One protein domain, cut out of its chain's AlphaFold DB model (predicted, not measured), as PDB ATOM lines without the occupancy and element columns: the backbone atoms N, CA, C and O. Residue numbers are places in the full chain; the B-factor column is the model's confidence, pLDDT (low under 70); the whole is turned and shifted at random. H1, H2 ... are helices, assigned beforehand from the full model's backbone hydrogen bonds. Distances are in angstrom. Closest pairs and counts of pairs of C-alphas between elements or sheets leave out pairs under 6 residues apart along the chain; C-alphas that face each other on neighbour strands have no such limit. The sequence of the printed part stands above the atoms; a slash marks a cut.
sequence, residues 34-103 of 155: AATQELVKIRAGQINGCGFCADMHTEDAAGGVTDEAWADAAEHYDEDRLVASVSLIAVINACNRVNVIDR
ATOM      1  N   ALA A  34     177.161 197.657 164.306       85.38
ATOM      2  CA  ALA A  34     177.750 198.812 164.995       85.38
ATOM      3  C   ALA A  34     177.731 198.658 166.525       85.38
ATOM      4  O   ALA A  34     178.746 198.887 167.182       85.38
ATOM      5  N   ALA A  35     176.627 198.151 167.083       80.44
ATOM      6  CA  ALA A  35     176.520 197.854 168.511       80.44
ATOM      7  C   ALA A  35     177.601 196.861 168.984       80.44
ATOM      8  O   ALA A  35     178.220 197.055 170.029       80.44
ATOM      9  N   THR A  36     177.891 195.827 168.187       83.56
ATOM     10  CA  THR A  36     178.949 194.857 168.509       83.56
ATOM     11  C   THR A  36     180.331 195.506 168.451       83.56
ATOM     12  O   THR A  36     181.170 195.242 169.312       83.56
ATOM     13  N   GLN A  37     180.574 196.384 167.474       88.25
ATOM     14  CA  GLN A  37     181.838 197.114 167.373       88.25
ATOM     15  C   GLN A  37     182.095 197.977 168.614       88.25
ATOM     16  O   GLN A  37     183.192 197.919 169.169       88.25
ATOM     17  N   GLU A  38     181.098 198.728 169.084       88.12
ATOM     18  CA  GLU A  38     181.257 199.574 170.271       88.12
ATOM     19  C   GLU A  38     181.437 198.748 171.551       88.12
ATOM     20  O   GLU A  38     182.331 199.040 172.342       88.12
ATOM     21  N   LEU A  39     180.712 197.635 171.722       85.19
ATOM     22  CA  LEU A  39     180.924 196.726 172.859       85.19
ATOM     23  C   LEU A  39     182.358 196.174 172.916       85.19
ATOM     24  O   LEU A  39     182.964 196.121 173.993       85.19
ATOM     25  N   VAL A  40     182.930 195.800 171.766       86.75
ATOM     26  CA  VAL A  40     184.328 195.346 171.676       86.75
ATOM     27  C   VAL A  40     185.289 196.465 172.078       86.75
ATOM     28  O   VAL A  40     186.206 196.226 172.870       86.75
ATOM     29  N   LYS A  41     185.077 197.690 171.585       89.75
ATOM     30  CA  LYS A  41     185.935 198.847 171.889       89.75
ATOM     31  C   LYS A  41     185.853 199.254 173.364       89.75
ATOM     32  O   LYS A  41     186.898 199.446 173.990       89.75
ATOM     33  N   ILE A  42     184.654 199.274 173.954       87.00
ATOM     34  CA  ILE A  42     184.443 199.486 175.396       87.00
ATOM     35  C   ILE A  42     185.218 198.436 176.195       87.00
ATOM     36  O   ILE A  42     185.986 198.775 177.101       87.00
ATOM     37  N   ARG A  43     185.064 197.147 175.857       88.31
ATOM     38  CA  ARG A  43     185.725 196.067 176.599       88.31
ATOM     39  C   ARG A  43     187.248 196.133 176.476       88.31
ATOM     40  O   ARG A  43     187.936 195.934 177.477       88.31
ATOM     41  N   ALA A  44     187.775 196.448 175.296       84.06
ATOM     42  CA  ALA A  44     189.207 196.659 175.094       84.06
ATOM     43  C   ALA A  44     189.731 197.839 175.931       84.06
ATOM     44  O   ALA A  44     190.773 197.717 176.577       84.06
ATOM     45  N   GLY A  45     188.983 198.948 175.989       84.31
ATOM     46  CA  GLY A  45     189.290 200.095 176.847       84.31
ATOM     47  C   GLY A  45     189.363 199.718 178.330       84.31
ATOM     48  O   GLY A  45     190.324 200.081 179.004       84.31
ATOM     49  N   GLN A  46     188.410 198.918 178.817       82.50
ATOM     50  CA  GLN A  46     188.395 198.413 180.196       82.50
ATOM     51  C   GLN A  46     189.585 197.495 180.505       82.50
ATOM     52  O   GLN A  46     190.234 197.673 181.533       82.50
ATOM     53  N   ILE A  47     189.886 196.528 179.629       84.75
ATOM     54  CA  ILE A  47     191.006 195.585 179.814       84.75
ATOM     55  C   ILE A  47     192.339 196.335 179.876       84.75
ATOM     56  O   ILE A  47     193.184 196.025 180.713       84.75
ATOM     57  N   ASN A  48     192.504 197.346 179.023       83.00
ATOM     58  CA  ASN A  48     193.731 198.132 178.942       83.00
ATOM     59  C   ASN A  48     193.775 199.303 179.940       83.00
ATOM     60  O   ASN A  48     194.747 200.054 179.948       83.00
ATOM     61  N   GLY A  49     192.731 199.495 180.755       81.31
ATOM     62  CA  GLY A  49     192.640 200.615 181.695       81.31
ATOM     63  C   GLY A  49     192.615 201.998 181.026       81.31
ATOM     64  O   GLY A  49     192.978 202.992 181.654       81.31
ATOM     65  N   CYS A  50     192.204 202.090 179.757       86.88
ATOM     66  CA  CYS A  50     192.069 203.359 179.043       86.88
ATOM     67  C   CYS A  50     190.721 204.013 179.385       86.88
ATOM     68  O   CYS A  50     189.727 203.782 178.697       86.88
ATOM     69  N   GLY A  51     190.696 204.852 180.427       80.12
ATOM     70  CA  GLY A  51     189.485 205.577 180.839       80.12
ATOM     71  C   GLY A  51     188.885 206.438 179.722       80.12
ATOM     72  O   GLY A  51     187.682 206.394 179.511       80.12
ATOM     73  N   PHE A  52     189.732 207.120 178.943       84.50
ATOM     74  CA  PHE A  52     189.314 207.903 177.771       84.50
ATOM     75  C   PHE A  52     188.579 207.050 176.723       84.50
ATOM     76  O   PHE A  52     187.516 207.424 176.248       84.50
ATOM     77  N   CYS A  53     189.132 205.881 176.388       82.75
ATOM     78  CA  CYS A  53     188.558 204.991 175.383       82.75
ATOM     79  C   CYS A  53     187.234 204.385 175.867       82.75
ATOM     80  O   CYS A  53     186.296 204.238 175.093       82.75
ATOM     81  N   ALA A  54     187.168 204.008 177.146       80.25
ATOM     82  CA  ALA A  54     185.958 203.446 177.726       80.25
ATOM     83  C   ALA A  54     184.811 204.467 177.740       80.25
ATOM     84  O   ALA A  54     183.691 204.101 177.402       80.25
ATOM     85  N   ASP A  55     185.097 205.719 178.098       78.19
ATOM     86  CA  ASP A  55     184.119 206.808 178.159       78.19
ATOM     87  C   ASP A  55     183.578 207.162 176.766       78.19
ATOM     88  O   ASP A  55     182.392 206.988 176.505       78.19
ATOM     89  N   MET A  56     184.474 207.488 175.828       84.81
ATOM     90  CA  MET A  56     184.128 207.837 174.445       84.81
ATOM     91  C   MET A  56     183.272 206.760 173.762       84.81
ATOM     92  O   MET A  56     182.239 207.066 173.180       84.81
ATOM     93  N   HIS A  57     183.650 205.481 173.878       87.44
ATOM     94  CA  HIS A  57     182.877 204.403 173.252       87.44
ATOM     95  C   HIS A  57     181.575 204.078 173.993       87.44
ATOM     96  O   HIS A  57     180.662 203.509 173.404       87.44
ATOM     97  N   THR A  58     181.460 204.441 175.273       81.31
ATOM     98  CA  THR A  58     180.181 204.361 175.991       81.31
ATOM     99  C   THR A  58     179.222 205.450 175.509       81.31
ATOM    100  O   THR A  58     178.035 205.172 175.358       81.31
ATOM    101  N   GLU A  59     179.721 206.657 175.220       79.56
ATOM    102  CA  GLU A  59     178.939 207.732 174.593       79.56
ATOM    103  C   GLU A  59     178.529 207.379 173.157       79.56
ATOM    104  O   GLU A  59     177.360 207.525 172.806       79.56
ATOM    105  N   ASP A  60     179.441 206.830 172.351       80.56
ATOM    106  CA  ASP A  60     179.130 206.357 170.993       80.56
ATOM    107  C   ASP A  60     178.098 205.209 171.009       80.56
ATOM    108  O   ASP A  60     177.286 205.071 170.093       80.56
ATOM    109  N   ALA A  61     178.077 204.414 172.085       77.50
ATOM    110  CA  ALA A  61     177.068 203.387 172.338       77.50
ATOM    111  C   ALA A  61     175.779 203.921 172.998       77.50
ATOM    112  O   ALA A  61     174.839 203.148 173.199       77.50
ATOM    113  N   ALA A  62     175.689 205.212 173.344       63.53
ATOM    114  CA  ALA A  62     174.569 205.776 174.106       63.53
ATOM    115  C   ALA A  62     173.245 205.839 173.325       63.53
ATOM    116  O   ALA A  62     172.198 206.081 173.923       63.53
ATOM    117  N   GLY A  63     173.260 205.542 172.020       64.88
ATOM    118  CA  GLY A  63     172.048 205.212 171.259       64.88
ATOM    119  C   GLY A  63     171.359 203.921 171.729       64.88
ATOM    120  O   GLY A  63     170.235 203.646 171.323       64.88
ATOM    121  N   GLY A  64     172.012 203.152 172.607       67.25
ATOM    122  CA  GLY A  64     171.532 201.871 173.094       67.25
ATOM    123  C   GLY A  64     171.681 200.766 172.050       67.25
ATOM    124  O   GLY A  64     172.342 200.916 171.023       67.25
ATOM    125  N   VAL A  65     171.067 199.620 172.337       73.62
ATOM    126  CA  VAL A  65     170.899 198.560 171.338       73.62
ATOM    127  C   VAL A  65     169.771 198.999 170.407       73.62
ATOM    128  O   VAL A  65     168.656 199.209 170.881       73.62
ATOM    129  N   THR A  66     170.061 199.177 169.116       80.44
ATOM    130  CA  THR A  66     169.033 199.532 168.124       80.44
ATOM    131  C   THR A  66     168.139 198.332 167.810       80.44
ATOM    132  O   THR A  66     168.548 197.184 168.014       80.44
ATOM    133  N   ASP A  67     166.943 198.586 167.276       81.19
ATOM    134  CA  ASP A  67     166.009 197.526 166.876       81.19
ATOM    135  C   ASP A  67     166.627 196.599 165.817       81.19
ATOM    136  O   ASP A  67     166.452 195.384 165.882       81.19
ATOM    137  N   GLU A  68     167.417 197.145 164.889       80.69
ATOM    138  CA  GLU A  68     168.140 196.363 163.882       80.69
ATOM    139  C   GLU A  68     169.192 195.453 164.527       80.69
ATOM    140  O   GLU A  68     169.256 194.267 164.220       80.69
ATOM    141  N   ALA A  69     169.984 195.971 165.471       80.81
ATOM    142  CA  ALA A  69     170.991 195.170 166.167       80.81
ATOM    143  C   ALA A  69     170.360 194.058 167.023       80.81
ATOM    144  O   ALA A  69     170.942 192.982 167.171       80.81
ATOM    145  N   TRP A  70     169.180 194.313 167.594       83.81
ATOM    146  CA  TRP A  70     168.408 193.304 168.312       83.81
ATOM    147  C   TRP A  70     167.859 192.229 167.369       83.81
ATOM    148  O   TRP A  70     167.988 191.041 167.666       83.81
ATOM    149  N   ALA A  71     167.285 192.635 166.233       86.62
ATOM    150  CA  ALA A  71     166.763 191.721 165.221       86.62
ATOM    151  C   ALA A  71     167.862 190.788 164.692       86.62
ATOM    152  O   ALA A  71     167.684 189.573 164.729       86.62
ATOM    153  N   ASP A  72     169.024 191.334 164.326       88.62
ATOM    154  CA  ASP A  72     170.183 190.555 163.875       88.62
ATOM    155  C   ASP A  72     170.630 189.530 164.933       88.62
ATOM    156  O   ASP A  72     170.906 188.369 164.631       88.62
ATOM    157  N   ALA A  73     170.690 189.928 166.209       84.88
ATOM    158  CA  ALA A  73     171.052 189.007 167.285       84.88
ATOM    159  C   ALA A  73     170.014 187.883 167.456       84.88
ATOM    160  O   ALA A  73     170.389 186.730 167.688       84.88
ATOM    161  N   ALA A  74     168.727 188.200 167.314       92.81
ATOM    162  CA  ALA A  74     167.632 187.242 167.427       92.81
ATOM    163  C   ALA A  74     167.565 186.239 166.263       92.81
ATOM    164  O   ALA A  74     167.021 185.149 166.436       92.81
ATOM    165  N   GLU A  75     168.168 186.537 165.110       94.88
ATOM    166  CA  GLU A  75     168.354 185.545 164.042       94.88
ATOM    167  C   GLU A  75     169.387 184.461 164.405       94.88
ATOM    168  O   GLU A  75     169.356 183.353 163.863       94.88
ATOM    169  N   HIS A  76     170.310 184.758 165.324       93.94
ATOM    170  CA  HIS A  76     171.443 183.888 165.654       93.94
ATOM    171  C   HIS A  76     171.339 183.197 167.016       93.94
ATOM    172  O   HIS A  76     171.984 182.163 167.236       93.94
ATOM    173  N   TYR A  77     170.550 183.747 167.936       93.31
ATOM    174  CA  TYR A  77     170.437 183.269 169.307       93.31
ATOM    175  C   TYR A  77     168.973 183.093 169.701       93.31
ATOM    176  O   TYR A  77     168.140 183.956 169.445       93.31
ATOM    177  N   ASP A  78     168.679 181.972 170.360       94.12
ATOM    178  CA  ASP A  78     167.386 181.760 171.008       94.12
ATOM    179  C   ASP A  78     167.191 182.704 172.211       94.12
ATOM    180  O   ASP A  78     168.125 183.361 172.685       94.12
ATOM    181  N   GLU A  79     165.953 182.776 172.702       92.19
ATOM    182  CA  GLU A  79     165.566 183.672 173.796       92.19
ATOM    183  C   GLU A  79     166.414 183.449 175.058       92.19
ATOM    184  O   GLU A  79     166.922 184.411 175.634       92.19
ATOM    185  N   ASP A  80     166.658 182.191 175.437       94.25
ATOM    186  CA  ASP A  80     167.475 181.847 176.604       94.25
ATOM    187  C   ASP A  80     168.909 182.391 176.477       94.25
ATOM    188  O   ASP A  80     169.462 182.959 177.426       94.25
ATOM    189  N   ARG A  81     169.529 182.267 175.296       92.06
ATOM    190  CA  ARG A  81     170.876 182.796 175.026       92.06
ATOM    191  C   ARG A  81     170.907 184.317 174.984       92.06
ATOM    192  O   ARG A  81     171.885 184.905 175.458       92.06
ATOM    193  N   LEU A  82     169.872 184.963 174.456       88.44
ATOM    194  CA  LEU A  82     169.756 186.423 174.472       88.44
ATOM    195  C   LEU A  82     169.627 186.945 175.908       88.44
ATOM    196  O   LEU A  82     170.382 187.833 176.309       88.44
ATOM    197  N   VAL A  83     168.757 186.335 176.717       88.06
ATOM    198  CA  VAL A  83     168.586 186.661 178.143       88.06
ATOM    199  C   VAL A  83     169.891 186.464 178.909       88.06
ATOM    200  O   VAL A  83     170.303 187.348 179.670       88.06
ATOM    201  N   ALA A  84     170.586 185.346 178.688       88.75
ATOM    202  CA  ALA A  84     171.882 185.088 179.310       88.75
ATOM    203  C   ALA A  84     172.930 186.140 178.913       88.75
ATOM    204  O   ALA A  84     173.679 186.616 179.766       88.75
ATOM    205  N   SER A  85     172.949 186.550 177.643       84.38
ATOM    206  CA  SER A  85     173.879 187.560 177.124       84.38
ATOM    207  C   SER A  85     173.648 188.930 177.763       84.38
ATOM    208  O   SER A  85     174.586 189.517 178.309       84.38
ATOM    209  N   VAL A  86     172.402 189.414 177.779       83.81
ATOM    210  CA  VAL A  86     172.036 190.690 178.424       83.81
ATOM    211  C   VAL A  86     172.359 190.654 179.919       83.81
ATOM    212  O   VAL A  86     172.956 191.591 180.454       83.81
ATOM    213  N   SER A  87     172.039 189.546 180.591       88.31
ATOM    214  CA  SER A  87     172.325 189.361 182.017       88.31
ATOM    215  C   SER A  87     173.825 189.396 182.306       88.31
ATOM    216  O   SER A  87     174.264 190.068 183.239       88.31
ATOM    217  N   LEU A  88     174.638 188.727 181.487       81.69
ATOM    218  CA  LEU A  88     176.089 188.711 181.650       81.69
ATOM    219  C   LEU A  88     176.701 190.101 181.434       81.69
ATOM    220  O   LEU A  88     177.577 190.507 182.201       81.69
ATOM    221  N   ILE A  89     176.209 190.850 180.441       79.62
ATOM    222  CA  ILE A  89     176.598 192.247 180.204       79.62
ATOM    223  C   ILE A  89     176.269 193.106 181.432       79.62
ATOM    224  O   ILE A  89     177.108 193.898 181.872       79.62
ATOM    225  N   ALA A  90     175.085 192.949 182.024       78.81
ATOM    226  CA  ALA A  90     174.704 193.682 183.228       78.81
ATOM    227  C   ALA A  90     175.612 193.331 184.421       78.81
ATOM    228  O   ALA A  90     176.147 194.224 185.083       78.81
ATOM    229  N   VAL A  91     175.855 192.037 184.652       84.00
ATOM    230  CA  VAL A  91     176.707 191.541 185.743       84.00
ATOM    231  C   VAL A  91     178.130 192.076 185.621       84.00
ATOM    232  O   VAL A  91     178.657 192.620 186.592       84.00
ATOM    233  N   ILE A  92     178.760 191.990 184.444       79.06
ATOM    234  CA  ILE A  92     180.141 192.469 184.292       79.06
ATOM    235  C   ILE A  92     180.235 193.987 184.477       79.06
ATOM    236  O   ILE A  92     181.179 194.471 185.098       79.06
ATOM    237  N   ASN A  93     179.229 194.742 184.025       77.75
ATOM    238  CA  ASN A  93     179.151 196.185 184.248       77.75
ATOM    239  C   ASN A  93     179.036 196.544 185.735       77.75
ATOM    240  O   ASN A  93     179.650 197.519 186.174       77.75
ATOM    241  N   ALA A  94     178.271 195.775 186.510       76.25
ATOM    242  CA  ALA A  94     178.158 195.959 187.953       76.25
ATOM    243  C   ALA A  94     179.478 195.625 188.665       76.25
ATOM    244  O   ALA A  94     180.001 196.452 189.412       76.25
ATOM    245  N   CYS A  95     180.067 194.464 188.366       78.25
ATOM    246  CA  CYS A  95     181.349 194.039 188.931       78.25
ATOM    247  C   CYS A  95     182.471 195.039 188.633       78.25
ATOM    248  O   CYS A  95     183.246 195.386 189.523       78.25
ATOM    249  N   ASN A  96     182.544 195.545 187.400       77.56
ATOM    250  CA  ASN A  96     183.529 196.555 187.021       77.56
ATOM    251  C   ASN A  96     183.370 197.837 187.854       77.56
ATOM    252  O   ASN A  96     184.369 198.366 188.335       77.56
ATOM    253  N   ARG A  97     182.135 198.319 188.062       74.12
ATOM    254  CA  ARG A  97     181.870 199.523 188.872       74.12
ATOM    255  C   ARG A  97     182.325 199.348 190.318       74.12
ATOM    256  O   ARG A  97     183.034 200.213 190.823       74.12
ATOM    257  N   VAL A  98     181.977 198.226 190.947       75.44
ATOM    258  CA  VAL A  98     182.404 197.904 192.321       75.44
ATOM    259  C   VAL A  98     183.929 197.856 192.411       75.44
ATOM    260  O   VAL A  98     184.535 198.586 193.189       75.44
ATOM    261  N   ASN A  99     184.571 197.081 191.537       74.31
ATOM    262  CA  ASN A  99     186.018 196.873 191.597       74.31
ATOM    263  C   ASN A  99     186.826 198.154 191.344       74.31
ATOM    264  O   ASN A  99     187.897 198.319 191.928       74.31
ATOM    265  N   VAL A 100     186.332 199.060 190.494       72.94
ATOM    266  CA  VAL A 100     186.964 200.369 190.265       72.94
ATOM    267  C   VAL A 100     186.820 201.276 191.488       72.94
ATOM    268  O   VAL A 100     187.810 201.893 191.887       72.94
ATOM    269  N   ILE A 101     185.633 201.338 192.102       69.31
ATOM    270  CA  ILE A 101     185.382 202.134 193.318       69.31
ATOM    271  C   ILE A 101     186.287 201.661 194.460       69.31
ATOM    272  O   ILE A 101     186.953 202.474 195.100       69.31
ATOM    273  N   ASP A 102     186.391 200.345 194.634       70.94
ATOM    274  CA  ASP A 102     187.193 199.724 195.689       70.94
ATOM    275  C   ASP A 102     188.684 199.608 195.337       70.94
ATOM    276  O   ASP A 102     189.477 199.113 196.140       70.94
ATOM    277  N   ARG A 103     189.088 200.050 194.136       77.00
ATOM    278  CA  ARG A 103     190.461 199.963 193.608       77.00
ATOM    279  C   ARG A 103     191.064 198.563 193.747       77.00
ATOM    280  O   ARG A 103     192.225 198.410 194.136       77.00
TER     281      ARG A 103
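This is residues 34 to 103 of the 155 residues of the protein "AhpD family alkylhydroperoxidase" of Streptomyces griseostramineus (UniProt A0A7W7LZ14). The model is an open, U-like frame of helices: the helical hairpin of H1 and H2 makes one side, the long helix H4 makes the other, and the short H3 stands at one end between the first residues of H1 and the first residues of H4. The two sides do not close on each other, and residues 90 to 95 and 97 to 103, mostly of H4, stand free. The printed part has 70 residues with four named helices, in the order H1, H2, H3, H4, and no named strand; its class is all helix. It is only just compact, close to loose, with a radius of gyration of the C-alphas of 13.2 A, and elongated, spanning 38 by 22 by 17 A.

H1 holds residues 34 to 47, beginning at C-alpha 34 at (177.750, 198.812, 164.995), and is 20.1 A from first to last C-alpha. H2, residues 51 to 60, is 14.3 A long and begins at C-alpha 51 at (189.485, 205.577, 180.839). H3, residues 67 to 76, is 14.7 A long. H4, residues 79 to 101, is the longest helix at 33.4 A, and its last C-alpha, 101, is at (185.382, 202.134, 193.318).

H1 and H2 touch and form a helical hairpin. Their closest C-alphas, those of Gly 45 and Ala 54, are 4.8 A apart. They run opposite ways at a shallow tilt of 15 degrees. H1 and H3 are close but not clearly touching, with the C-alphas of Ala 35 and Ala 69 the closest at 6.6 A. Their lines stand about perpendicular, at 84 degrees. H3 and H4 are also close but not clearly touching, with the C-alphas of Ala 74 and Leu 82 the closest at 7.4 A. They run opposite ways at a steep tilt of 63 degrees. H4 is apart from H1 and from H2, and H2 is apart from H3. In H1, H2 and H4 every O i to N i+4 pair is within hydrogen-bond range; in H3 5 of 6 are.

The two C-alphas farthest apart, those of Glu 75 and Arg 103, are 39.6 A from each other. Without the stretches that stand free, the body has 57 residues and spans 34 by 20 by 13 A. The printed part has no cut. The links H1 to H2 and H3 to H4 are tight, the link H2 to H3 is short with 6 residues, and no link is long. The mean pLDDT of the printed part is 82.6; residues 62 to 64, in the link from H2 to H3, and residue 101 are under 70.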